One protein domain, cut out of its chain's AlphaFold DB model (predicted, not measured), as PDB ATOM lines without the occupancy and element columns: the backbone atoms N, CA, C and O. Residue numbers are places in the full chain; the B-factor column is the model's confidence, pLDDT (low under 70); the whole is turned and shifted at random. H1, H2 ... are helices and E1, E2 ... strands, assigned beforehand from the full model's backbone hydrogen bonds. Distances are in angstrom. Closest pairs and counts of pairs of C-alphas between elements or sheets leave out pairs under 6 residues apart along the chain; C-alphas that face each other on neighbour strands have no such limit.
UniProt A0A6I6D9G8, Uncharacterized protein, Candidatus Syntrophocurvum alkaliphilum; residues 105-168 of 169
ATOM      1  N   CYS A 105    -110.603 -94.104  62.865       97.62
ATOM      2  CA  CYS A 105    -111.555 -94.166  61.760       97.62
ATOM      3  C   CYS A 105    -111.079 -93.297  60.587       97.62
ATOM      4  O   CYS A 105    -110.830 -92.104  60.752       97.62
ATOM      5  N   GLN A 106    -111.016 -93.865  59.383       96.94
ATOM      6  CA  GLN A 106    -110.602 -93.152  58.169       96.94
ATOM      7  C   GLN A 106    -111.635 -92.136  57.667       96.94
ATOM      8  O   GLN A 106    -111.367 -91.447  56.695       96.94
ATOM      9  N   TYR A 107    -112.791 -92.035  58.322       97.75
ATOM     10  CA  TYR A 107    -113.811 -91.034  58.039       97.75
ATOM     11  C   TYR A 107    -113.875 -89.989  59.153       97.75
ATOM     12  O   TYR A 107    -113.365 -88.888  58.992       97.75
ATOM     13  N   CYS A 108    -114.428 -90.347  60.315       96.56
ATOM     14  CA  CYS A 108    -114.677 -89.394  61.398       96.56
ATOM     15  C   CYS A 108    -113.485 -89.154  62.331       96.56
ATOM     16  O   CYS A 108    -113.572 -88.317  63.222       96.56
ATOM     17  N   ARG A 109    -112.392 -89.916  62.171       95.31
ATOM     18  CA  ARG A 109    -111.156 -89.824  62.972       95.31
ATOM     19  C   ARG A 109    -111.313 -90.074  64.467       95.31
ATOM     20  O   ARG A 109    -110.364 -89.907  65.220       95.31
ATOM     21  N   LYS A 110    -112.466 -90.576  64.903       95.62
ATOM     22  CA  LYS A 110    -112.623 -91.093  66.260       95.62
ATOM     23  C   LYS A 110    -111.777 -92.356  66.432       95.62
ATOM     24  O   LYS A 110    -111.721 -93.209  65.535       95.62
ATOM     25  N   GLN A 111    -111.123 -92.469  67.585       96.81
ATOM     26  CA  GLN A 111    -110.477 -93.710  67.990       96.81
ATOM     27  C   GLN A 111    -111.551 -94.755  68.305       96.81
ATOM     28  O   GLN A 111    -112.569 -94.444  68.922       96.81
ATOM     29  N   TYR A 112    -111.328 -95.996  67.887       96.69
ATOM     30  CA  TYR A 112    -112.236 -97.103  68.162       96.69
ATOM     31  C   TYR A 112    -111.477 -98.411  68.365       96.69
ATOM     32  O   TYR A 112    -110.292 -98.530  68.041       96.69
ATOM     33  N   ILE A 113    -112.173 -99.397  68.930       95.38
ATOM     34  CA  ILE A 113    -111.631-100.730  69.177       95.38
ATOM     35  C   ILE A 113    -112.150-101.684  68.105       95.38
ATOM     36  O   ILE A 113    -113.345-101.731  67.826       95.38
ATOM     37  N   SER A 114    -111.246-102.467  67.523       93.69
ATOM     38  CA  SER A 114    -111.564-103.482  66.522       93.69
ATOM     39  C   SER A 114    -110.939-104.825  66.880       93.69
ATOM     40  O   SER A 114    -109.844-104.884  67.436       93.69
ATOM     41  N   GLN A 115    -111.608-105.915  66.506       90.00
ATOM     42  CA  GLN A 115    -111.047-107.271  66.575       90.00
ATOM     43  C   GLN A 115    -110.144-107.594  65.370       90.00
ATOM     44  O   GLN A 115    -109.402-108.571  65.382       90.00
ATOM     45  N   SER A 116    -110.188-106.757  64.328       89.06
ATOM     46  CA  SER A 116    -109.348-106.843  63.134       89.06
ATOM     47  C   SER A 116    -108.458-105.610  63.022       89.06
ATOM     48  O   SER A 116    -108.951-104.485  63.107       89.06
ATOM     49  N   ASN A 117    -107.168-105.812  62.771       91.62
ATOM     50  CA  ASN A 117    -106.212-104.733  62.507       91.62
ATOM     51  C   ASN A 117    -106.426-104.048  61.145       91.62
ATOM     52  O   ASN A 117    -105.882-102.974  60.920       91.62
ATOM     53  N   ASN A 118    -107.236-104.641  60.263       92.56
ATOM     54  CA  ASN A 118    -107.529-104.120  58.925       92.56
ATOM     55  C   ASN A 118    -108.841-103.320  58.856       92.56
ATOM     56  O   ASN A 118    -109.238-102.880  57.776       92.56
ATOM     57  N   SER A 119    -109.544-103.145  59.980       94.56
ATOM     58  CA  SER A 119    -110.747-102.310  60.013       94.56
ATOM     59  C   SER A 119    -110.378-100.847  59.748       94.56
ATOM     60  O   SER A 119    -109.443-100.323  60.348       94.56
ATOM     61  N   LYS A 120    -111.109-100.191  58.840       97.12
ATOM     62  CA  LYS A 120    -110.872 -98.789  58.449       97.12
ATOM     63  C   LYS A 120    -111.864 -97.809  59.071       97.12
ATOM     64  O   LYS A 120    -111.571 -96.620  59.154       97.12
ATOM     65  N   PHE A 121    -113.043 -98.284  59.464       97.81
ATOM     66  CA  PHE A 121    -114.150 -97.444  59.910       97.81
ATOM     67  C   PHE A 121    -114.692 -97.941  61.248       97.81
ATOM     68  O   PHE A 121    -114.755 -99.147  61.486       97.81
ATOM     69  N   CYS A 122    -115.095 -97.009  62.112       96.69
ATOM     70  CA  CYS A 122    -115.666 -97.340  63.417       96.69
ATOM     71  C   CYS A 122    -117.114 -97.849  63.340       96.69
ATOM     72  O   CYS A 122    -117.592 -98.449  64.296       96.69
ATOM     73  N   SER A 123    -117.810 -97.614  62.224       96.62
ATOM     74  CA  SER A 123    -119.184 -98.066  61.987       96.62
ATOM     75  C   SER A 123    -119.456 -98.261  60.494       96.62
ATOM     76  O   SER A 123    -118.716 -97.748  59.647       96.62
ATOM     77  N   ASN A 124    -120.540 -98.977  60.178       97.06
ATOM     78  CA  ASN A 124    -121.039 -99.087  58.808       97.06
ATOM     79  C   ASN A 124    -121.390 -97.707  58.229       97.06
ATOM     80  O   ASN A 124    -121.033 -97.418  57.095       97.06
ATOM     81  N   ASP A 125    -121.980 -96.816  59.027       97.00
ATOM     82  CA  ASP A 125    -122.334 -95.464  58.577       97.00
ATOM     83  C   ASP A 125    -121.104 -94.664  58.148       97.00
ATOM     84  O   ASP A 125    -121.117 -94.011  57.111       97.00
ATOM     85  N   CYS A 126    -119.999 -94.768  58.896       97.50
ATOM     86  CA  CYS A 126    -118.740 -94.132  58.510       97.50
ATOM     87  C   CYS A 126    -118.187 -94.703  57.198       97.50
ATOM     88  O   CYS A 126    -117.615 -93.959  56.408       97.50
ATOM     89  N   TYR A 127    -118.349 -96.008  56.958       97.25
ATOM     90  CA  TYR A 127    -117.979 -96.624  55.684       97.25
ATOM     91  C   TYR A 127    -118.848 -96.096  54.536       97.25
ATOM     92  O   TYR A 127    -118.309 -95.658  53.518       97.25
ATOM     93  N   VAL A 128    -120.172 -96.100  54.714       97.75
ATOM     94  CA  VAL A 128    -121.145 -95.662  53.708       97.75
ATOM     95  C   VAL A 128    -120.948 -94.186  53.374       97.75
ATOM     96  O   VAL A 128    -120.755 -93.862  52.204       97.75
ATOM     97  N   ARG A 129    -120.894 -93.301  54.379       96.94
ATOM     98  CA  ARG A 129    -120.701 -91.858  54.154       96.94
ATOM     99  C   ARG A 129    -119.382 -91.558  53.460       96.94
ATOM    100  O   ARG A 129    -119.362 -90.895  52.431       96.94
ATOM    101  N   ASN A 130    -118.284 -92.149  53.936       96.44
ATOM    102  CA  ASN A 130    -116.976 -91.950  53.315       96.44
ATOM    103  C   ASN A 130    -116.908 -92.425  51.860       96.44
ATOM    104  O   ASN A 130    -116.109 -91.901  51.083       96.44
ATOM    105  N   ARG A 131    -117.671 -93.465  51.511       96.56
ATOM    106  CA  ARG A 131    -117.647 -94.059  50.174       96.56
ATOM    107  C   ARG A 131    -118.593 -93.363  49.200       96.56
ATOM    108  O   ARG A 131    -118.223 -93.249  48.036       96.56
ATOM    109  N   PHE A 132    -119.771 -92.942  49.651       97.25
ATOM    110  CA  PHE A 132    -120.863 -92.542  48.760       97.25
ATOM    111  C   PHE A 132    -121.386 -91.120  48.976       97.25
ATOM    112  O   PHE A 132    -122.033 -90.622  48.071       97.25
ATOM    113  N   PHE A 133    -121.101 -90.467  50.112       96.25
ATOM    114  CA  PHE A 133    -121.747 -89.198  50.491       96.25
ATOM    115  C   PHE A 133    -120.766 -88.040  50.725       96.25
ATOM    116  O   PHE A 133    -120.993 -87.169  51.563       96.25
ATOM    117  N   LYS A 134    -119.613 -88.032  50.043       94.62
ATOM    118  CA  LYS A 134    -118.599 -86.986  50.265       94.62
ATOM    119  C   LYS A 134    -119.106 -85.589  49.894       94.62
ATOM    120  O   LYS A 134    -118.772 -84.625  50.577       94.62
ATOM    121  N   GLU A 135    -119.887 -85.476  48.824       93.75
ATOM    122  CA  GLU A 135    -120.410 -84.192  48.354       93.75
ATOM    123  C   GLU A 135    -121.445 -83.636  49.338       93.75
ATOM    124  O   GLU A 135    -121.345 -82.486  49.770       93.75
ATOM    125  N   GLU A 136    -122.375 -84.481  49.778       95.75
ATOM    126  CA  GLU A 136    -123.411 -84.155  50.752       95.75
ATOM    127  C   GLU A 136    -122.807 -83.802  52.114       95.75
ATOM    128  O   GLU A 136    -123.197 -82.805  52.723       95.75
ATOM    129  N   ASP A 137    -121.808 -84.564  52.569       94.62
ATOM    130  CA  ASP A 137    -121.042 -84.265  53.782       94.62
ATOM    131  C   ASP A 137    -120.389 -82.883  53.707       94.62
ATOM    132  O   ASP A 137    -120.465 -82.098  54.656       94.62
ATOM    133  N   GLY A 138    -119.734 -82.587  52.581       94.62
ATOM    134  CA  GLY A 138    -119.079 -81.306  52.345       94.62
ATOM    135  C   GLY A 138    -120.076 -80.152  52.393       94.62
ATOM    136  O   GLY A 138    -119.855 -79.179  53.116       94.62
ATOM    137  N   ALA A 139    -121.200 -80.284  51.685       95.56
ATOM    138  CA  ALA A 139    -122.261 -79.283  51.664       95.56
ATOM    139  C   ALA A 139    -122.866 -79.048  53.061       95.56
ATOM    140  O   ALA A 139    -123.043 -77.899  53.475       95.56
ATOM    141  N   GLU A 140    -123.131 -80.116  53.819       94.94
ATOM    142  CA  GLU A 140    -123.669 -80.034  55.180       94.94
ATOM    143  C   GLU A 140    -122.705 -79.291  56.122       94.94
ATOM    144  O   GLU A 140    -123.106 -78.393  56.873       94.94
ATOM    145  N   ILE A 141    -121.419 -79.642  56.067       95.12
ATOM    146  CA  ILE A 141    -120.368 -79.060  56.906       95.12
ATOM    147  C   ILE A 141    -120.148 -77.591  56.562       95.12
ATOM    148  O   ILE A 141    -120.161 -76.751  57.463       95.12
ATOM    149  N   LEU A 142    -120.016 -77.254  55.277       93.75
ATOM    150  CA  LEU A 142    -119.886 -75.867  54.830       93.75
ATOM    151  C   LEU A 142    -121.108 -75.043  55.244       93.75
ATOM    152  O   LEU A 142    -120.956 -73.946  55.781       93.75
ATOM    153  N   GLY A 143    -122.318 -75.594  55.105       96.12
ATOM    154  CA  GLY A 143    -123.547 -74.948  55.559       96.12
ATOM    155  C   GLY A 143    -123.559 -74.643  57.062       96.12
ATOM    156  O   GLY A 143    -124.062 -73.595  57.475       96.12
ATOM    157  N   LYS A 144    -122.985 -75.520  57.899       95.44
ATOM    158  CA  LYS A 144    -122.810 -75.277  59.343       95.44
ATOM    159  C   LYS A 144    -121.747 -74.210  59.618       95.44
ATOM    160  O   LYS A 144    -122.007 -73.304  60.411       95.44
ATOM    161  N   ILE A 145    -120.606 -74.275  58.932       93.69
ATOM    162  CA  ILE A 145    -119.496 -73.319  59.076       93.69
ATOM    163  C   ILE A 145    -119.936 -71.902  58.691       93.69
ATOM    164  O   ILE A 145    -119.707 -70.968  59.457       93.69
ATOM    165  N   LEU A 146    -120.636 -71.735  57.563       95.69
ATOM    166  CA  LEU A 146    -121.163 -70.436  57.116       95.69
ATOM    167  C   LEU A 146    -122.127 -69.823  58.140       95.69
ATOM    168  O   LEU A 146    -122.140 -68.612  58.347       95.69
ATOM    169  N   LYS A 147    -122.893 -70.664  58.843       96.88
ATOM    170  CA  LYS A 147    -123.784 -70.258  59.942       96.88
ATOM    171  C   LYS A 147    -123.055 -70.080  61.280       96.88
ATOM    172  O   LYS A 147    -123.720 -69.903  62.299       96.88
ATOM    173  N   ARG A 148    -121.719 -70.163  61.300       94.00
ATOM    174  CA  ARG A 148    -120.863 -70.127  62.499       94.00
ATOM    175  C   ARG A 148    -121.280 -71.143  63.570       94.00
ATOM    176  O   ARG A 148    -121.182 -70.875  64.764       94.00
ATOM    177  N   LYS A 149    -121.769 -72.311  63.147       95.38
ATOM    178  CA  LYS A 149    -122.142 -73.416  64.039       95.38
ATOM    179  C   LYS A 149    -120.997 -74.415  64.159       95.38
ATOM    180  O   LYS A 149    -120.294 -74.681  63.187       95.38
ATOM    181  N   SER A 150    -120.863 -75.012  65.342       91.88
ATOM    182  CA  SER A 150    -119.928 -76.117  65.561       91.88
ATOM    183  C   SER A 150    -120.294 -77.322  64.692       91.88
ATOM    184  O   SER A 150    -121.471 -77.663  64.544       91.88
ATOM    185  N   VAL A 151    -119.275 -77.997  64.169       91.75
ATOM    186  CA  VAL A 151    -119.386 -79.321  63.545       91.75
ATOM    187  C   VAL A 151    -118.840 -80.370  64.506       91.75
ATOM    188  O   VAL A 151    -117.903 -80.096  65.249       91.75
ATOM    189  N   GLU A 152    -119.444 -81.558  64.532       88.94
ATOM    190  CA  GLU A 152    -119.027 -82.629  65.449       88.94
ATOM    191  C   GLU A 152    -117.634 -83.168  65.092       88.94
ATOM    192  O   GLU A 152    -116.817 -83.441  65.967       88.94
ATOM    193  N   PHE A 153    -117.363 -83.314  63.795       92.12
ATOM    194  CA  PHE A 153    -116.057 -83.667  63.259       92.12
ATOM    195  C   PHE A 153    -115.939 -83.189  61.807       92.12
ATOM    196  O   PHE A 153    -116.943 -82.964  61.129       92.12
ATOM    197  N   ILE A 154    -114.702 -83.084  61.322       93.94
ATOM    198  CA  ILE A 154    -114.395 -82.886  59.902       93.94
ATOM    199  C   ILE A 154    -113.946 -84.241  59.333       93.94
ATOM    200  O   ILE A 154    -112.987 -84.820  59.867       93.94
ATOM    201  N   PRO A 155    -114.609 -84.781  58.290       96.62
ATOM    202  CA  PRO A 155    -114.187 -86.001  57.626       96.62
ATOM    203  C   PRO A 155    -112.724 -85.934  57.195       96.62
ATOM    204  O   PRO A 155    -112.254 -84.901  56.725       96.62
ATOM    205  N   LYS A 156    -112.006 -87.050  57.322       96.25
ATOM    206  CA  LYS A 156    -110.576 -87.128  57.009       96.25
ATOM    207  C   LYS A 156    -110.250 -86.601  55.609       96.25
ATOM    208  O   LYS A 156    -109.333 -85.805  55.476       96.25
ATOM    209  N   TRP A 157    -111.020 -87.005  54.597       95.38
ATOM    210  CA  TRP A 157    -110.802 -86.579  53.211       95.38
ATOM    211  C   TRP A 157    -110.921 -85.057  53.042       95.38
ATOM    212  O   TRP A 157    -110.188 -84.479  52.248       95.38
ATOM    213  N   LEU A 158    -111.832 -84.417  53.786       94.69
ATOM    214  CA  LEU A 158    -112.065 -82.978  53.694       94.69
ATOM    215  C   LEU A 158    -110.928 -82.220  54.365       94.69
ATOM    216  O   LEU A 158    -110.443 -81.240  53.820       94.69
ATOM    217  N   GLU A 159    -110.458 -82.697  55.515       92.75
ATOM    218  CA  GLU A 159    -109.264 -82.117  56.122       92.75
ATOM    219  C   GLU A 159    -108.030 -82.293  55.238       92.75
ATOM    220  O   GLU A 159    -107.297 -81.334  55.045       92.75
ATOM    221  N   GLU A 160    -107.798 -83.485  54.685       93.94
ATOM    222  CA  GLU A 160    -106.654 -83.723  53.799       93.94
ATOM    223  C   GLU A 160    -106.685 -82.794  52.579       93.94
ATOM    224  O   GLU A 160    -105.643 -82.258  52.208       93.94
ATOM    225  N   LEU A 161    -107.873 -82.553  52.020       93.44
ATOM    226  CA  LEU A 161    -108.089 -81.590  50.944       93.44
ATOM    227  C   LEU A 161    -107.814 -80.145  51.393       93.44
ATOM    228  O   LEU A 161    -107.129 -79.400  50.705       93.44
ATOM    229  N   LEU A 162    -108.313 -79.722  52.555       91.19
ATOM    230  CA  LEU A 162    -108.058 -78.368  53.061       91.19
ATOM    231  C   LEU A 162    -106.569 -78.153  53.368       91.19
ATOM    232  O   LEU A 162    -106.006 -77.118  53.026       91.19
ATOM    233  N   LEU A 163    -105.921 -79.150  53.974       92.62
ATOM    234  CA  LEU A 163    -104.494 -79.124  54.278       92.62
ATOM    235  C   LEU A 163    -103.627 -79.165  53.020       92.62
ATOM    236  O   LEU A 163    -102.517 -78.646  53.072       92.62
ATOM    237  N   SER A 164    -104.076 -79.764  51.909       93.12
ATOM    238  CA  SER A 164    -103.291 -79.730  50.670       93.12
ATOM    239  C   SER A 164    -103.137 -78.304  50.148       93.12
ATOM    240  O   SER A 164    -102.034 -77.939  49.774       93.12
ATOM    241  N   TYR A 165    -104.175 -77.467  50.251       88.62
ATOM    242  CA  TYR A 165    -104.092 -76.055  49.850       88.62
ATOM    243  C   TYR A 165    -103.185 -75.199  50.744       88.62
ATOM    244  O   TYR A 165    -102.743 -74.135  50.326       88.62
ATOM    245  N   LEU A 166    -102.917 -75.636  51.978       89.00
ATOM    246  CA  LEU A 166    -102.021 -74.928  52.898       89.00
ATOM    247  C   LEU A 166    -100.549 -75.305  52.711       89.00
ATOM    248  O   LEU A 166     -99.687 -74.591  53.204       89.00
ATOM    249  N   LYS A 167    -100.260 -76.432  52.052       70.00
ATOM    250  CA  LYS A 167     -98.886 -76.904  51.811       70.00
ATOM    251  C   LYS A 167     -98.232 -76.265  50.587       70.00
ATOM    252  O   LYS A 167     -97.032 -76.438  50.407       70.00
ATOM    253  N   ASP A 168     -99.015 -75.559  49.779       60.44
ATOM    254  CA  ASP A 168     -98.565 -74.872  48.567       60.44
ATOM    255  C   ASP A 168     -98.162 -73.398  48.829       60.44
ATOM    256  O   ASP A 168     -97.977 -72.630  47.883       60.44
TER     257      ASP A 168
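AT A GLANCE: This is residues 105 to 168 of the 169 residues of an uncharacterized protein of Candidatus Syntrophocurvum alkaliphilum (UniProt A0A6I6D9G8). A looped head, residues 105 to 123 with the short strand E1, leads into three helices set at steep angles in a loose chain. The link after H2 folds back along it, and residues 159 to 168, mostly in H3, stick out. The printed part has 64 residues, in the order E1, H1, H2, H3, and is mostly helix. It is only just loose, close to compact, with a radius of gyration of the C-alphas of 13.1 A and spans of 39 by 27 by 20 A.

IN THESE COORDINATES: E1, residues 111 to 114, begins at C-alpha 111 (-110.477, -93.710, 67.990). H1 is residues 124 to 132, 12.0 A long; H2 is residues 134 to 146, 18.1 A; H3 is residues 156 to 166, 15.5 A, ending at C-alpha 166 (-102.021, -74.928, 52.898).

HOW THE PARTS SIT: E1 pairs with no named strand and is apart from H1. H1 and H2 are close but not clearly touching, about perpendicular at 84 degrees; their closest C-alphas, of Arg 129 and Asp 137, are 7.6 A apart. H2 and H3 are close but not clearly touching, at a steep tilt of 64 degrees; their closest C-alphas, of Gly 138 and Leu 158, are 7.3 A apart. In H1 and H2 every O i to N i+4 pair is within hydrogen-bond range, in H3 5 of 7.

THE WHOLE: The C-alphas of Gln 115 and Lys 147 are farthest apart, 39.7 A. The printed part has no cut and no long link. Residue 168 has pLDDT under 70.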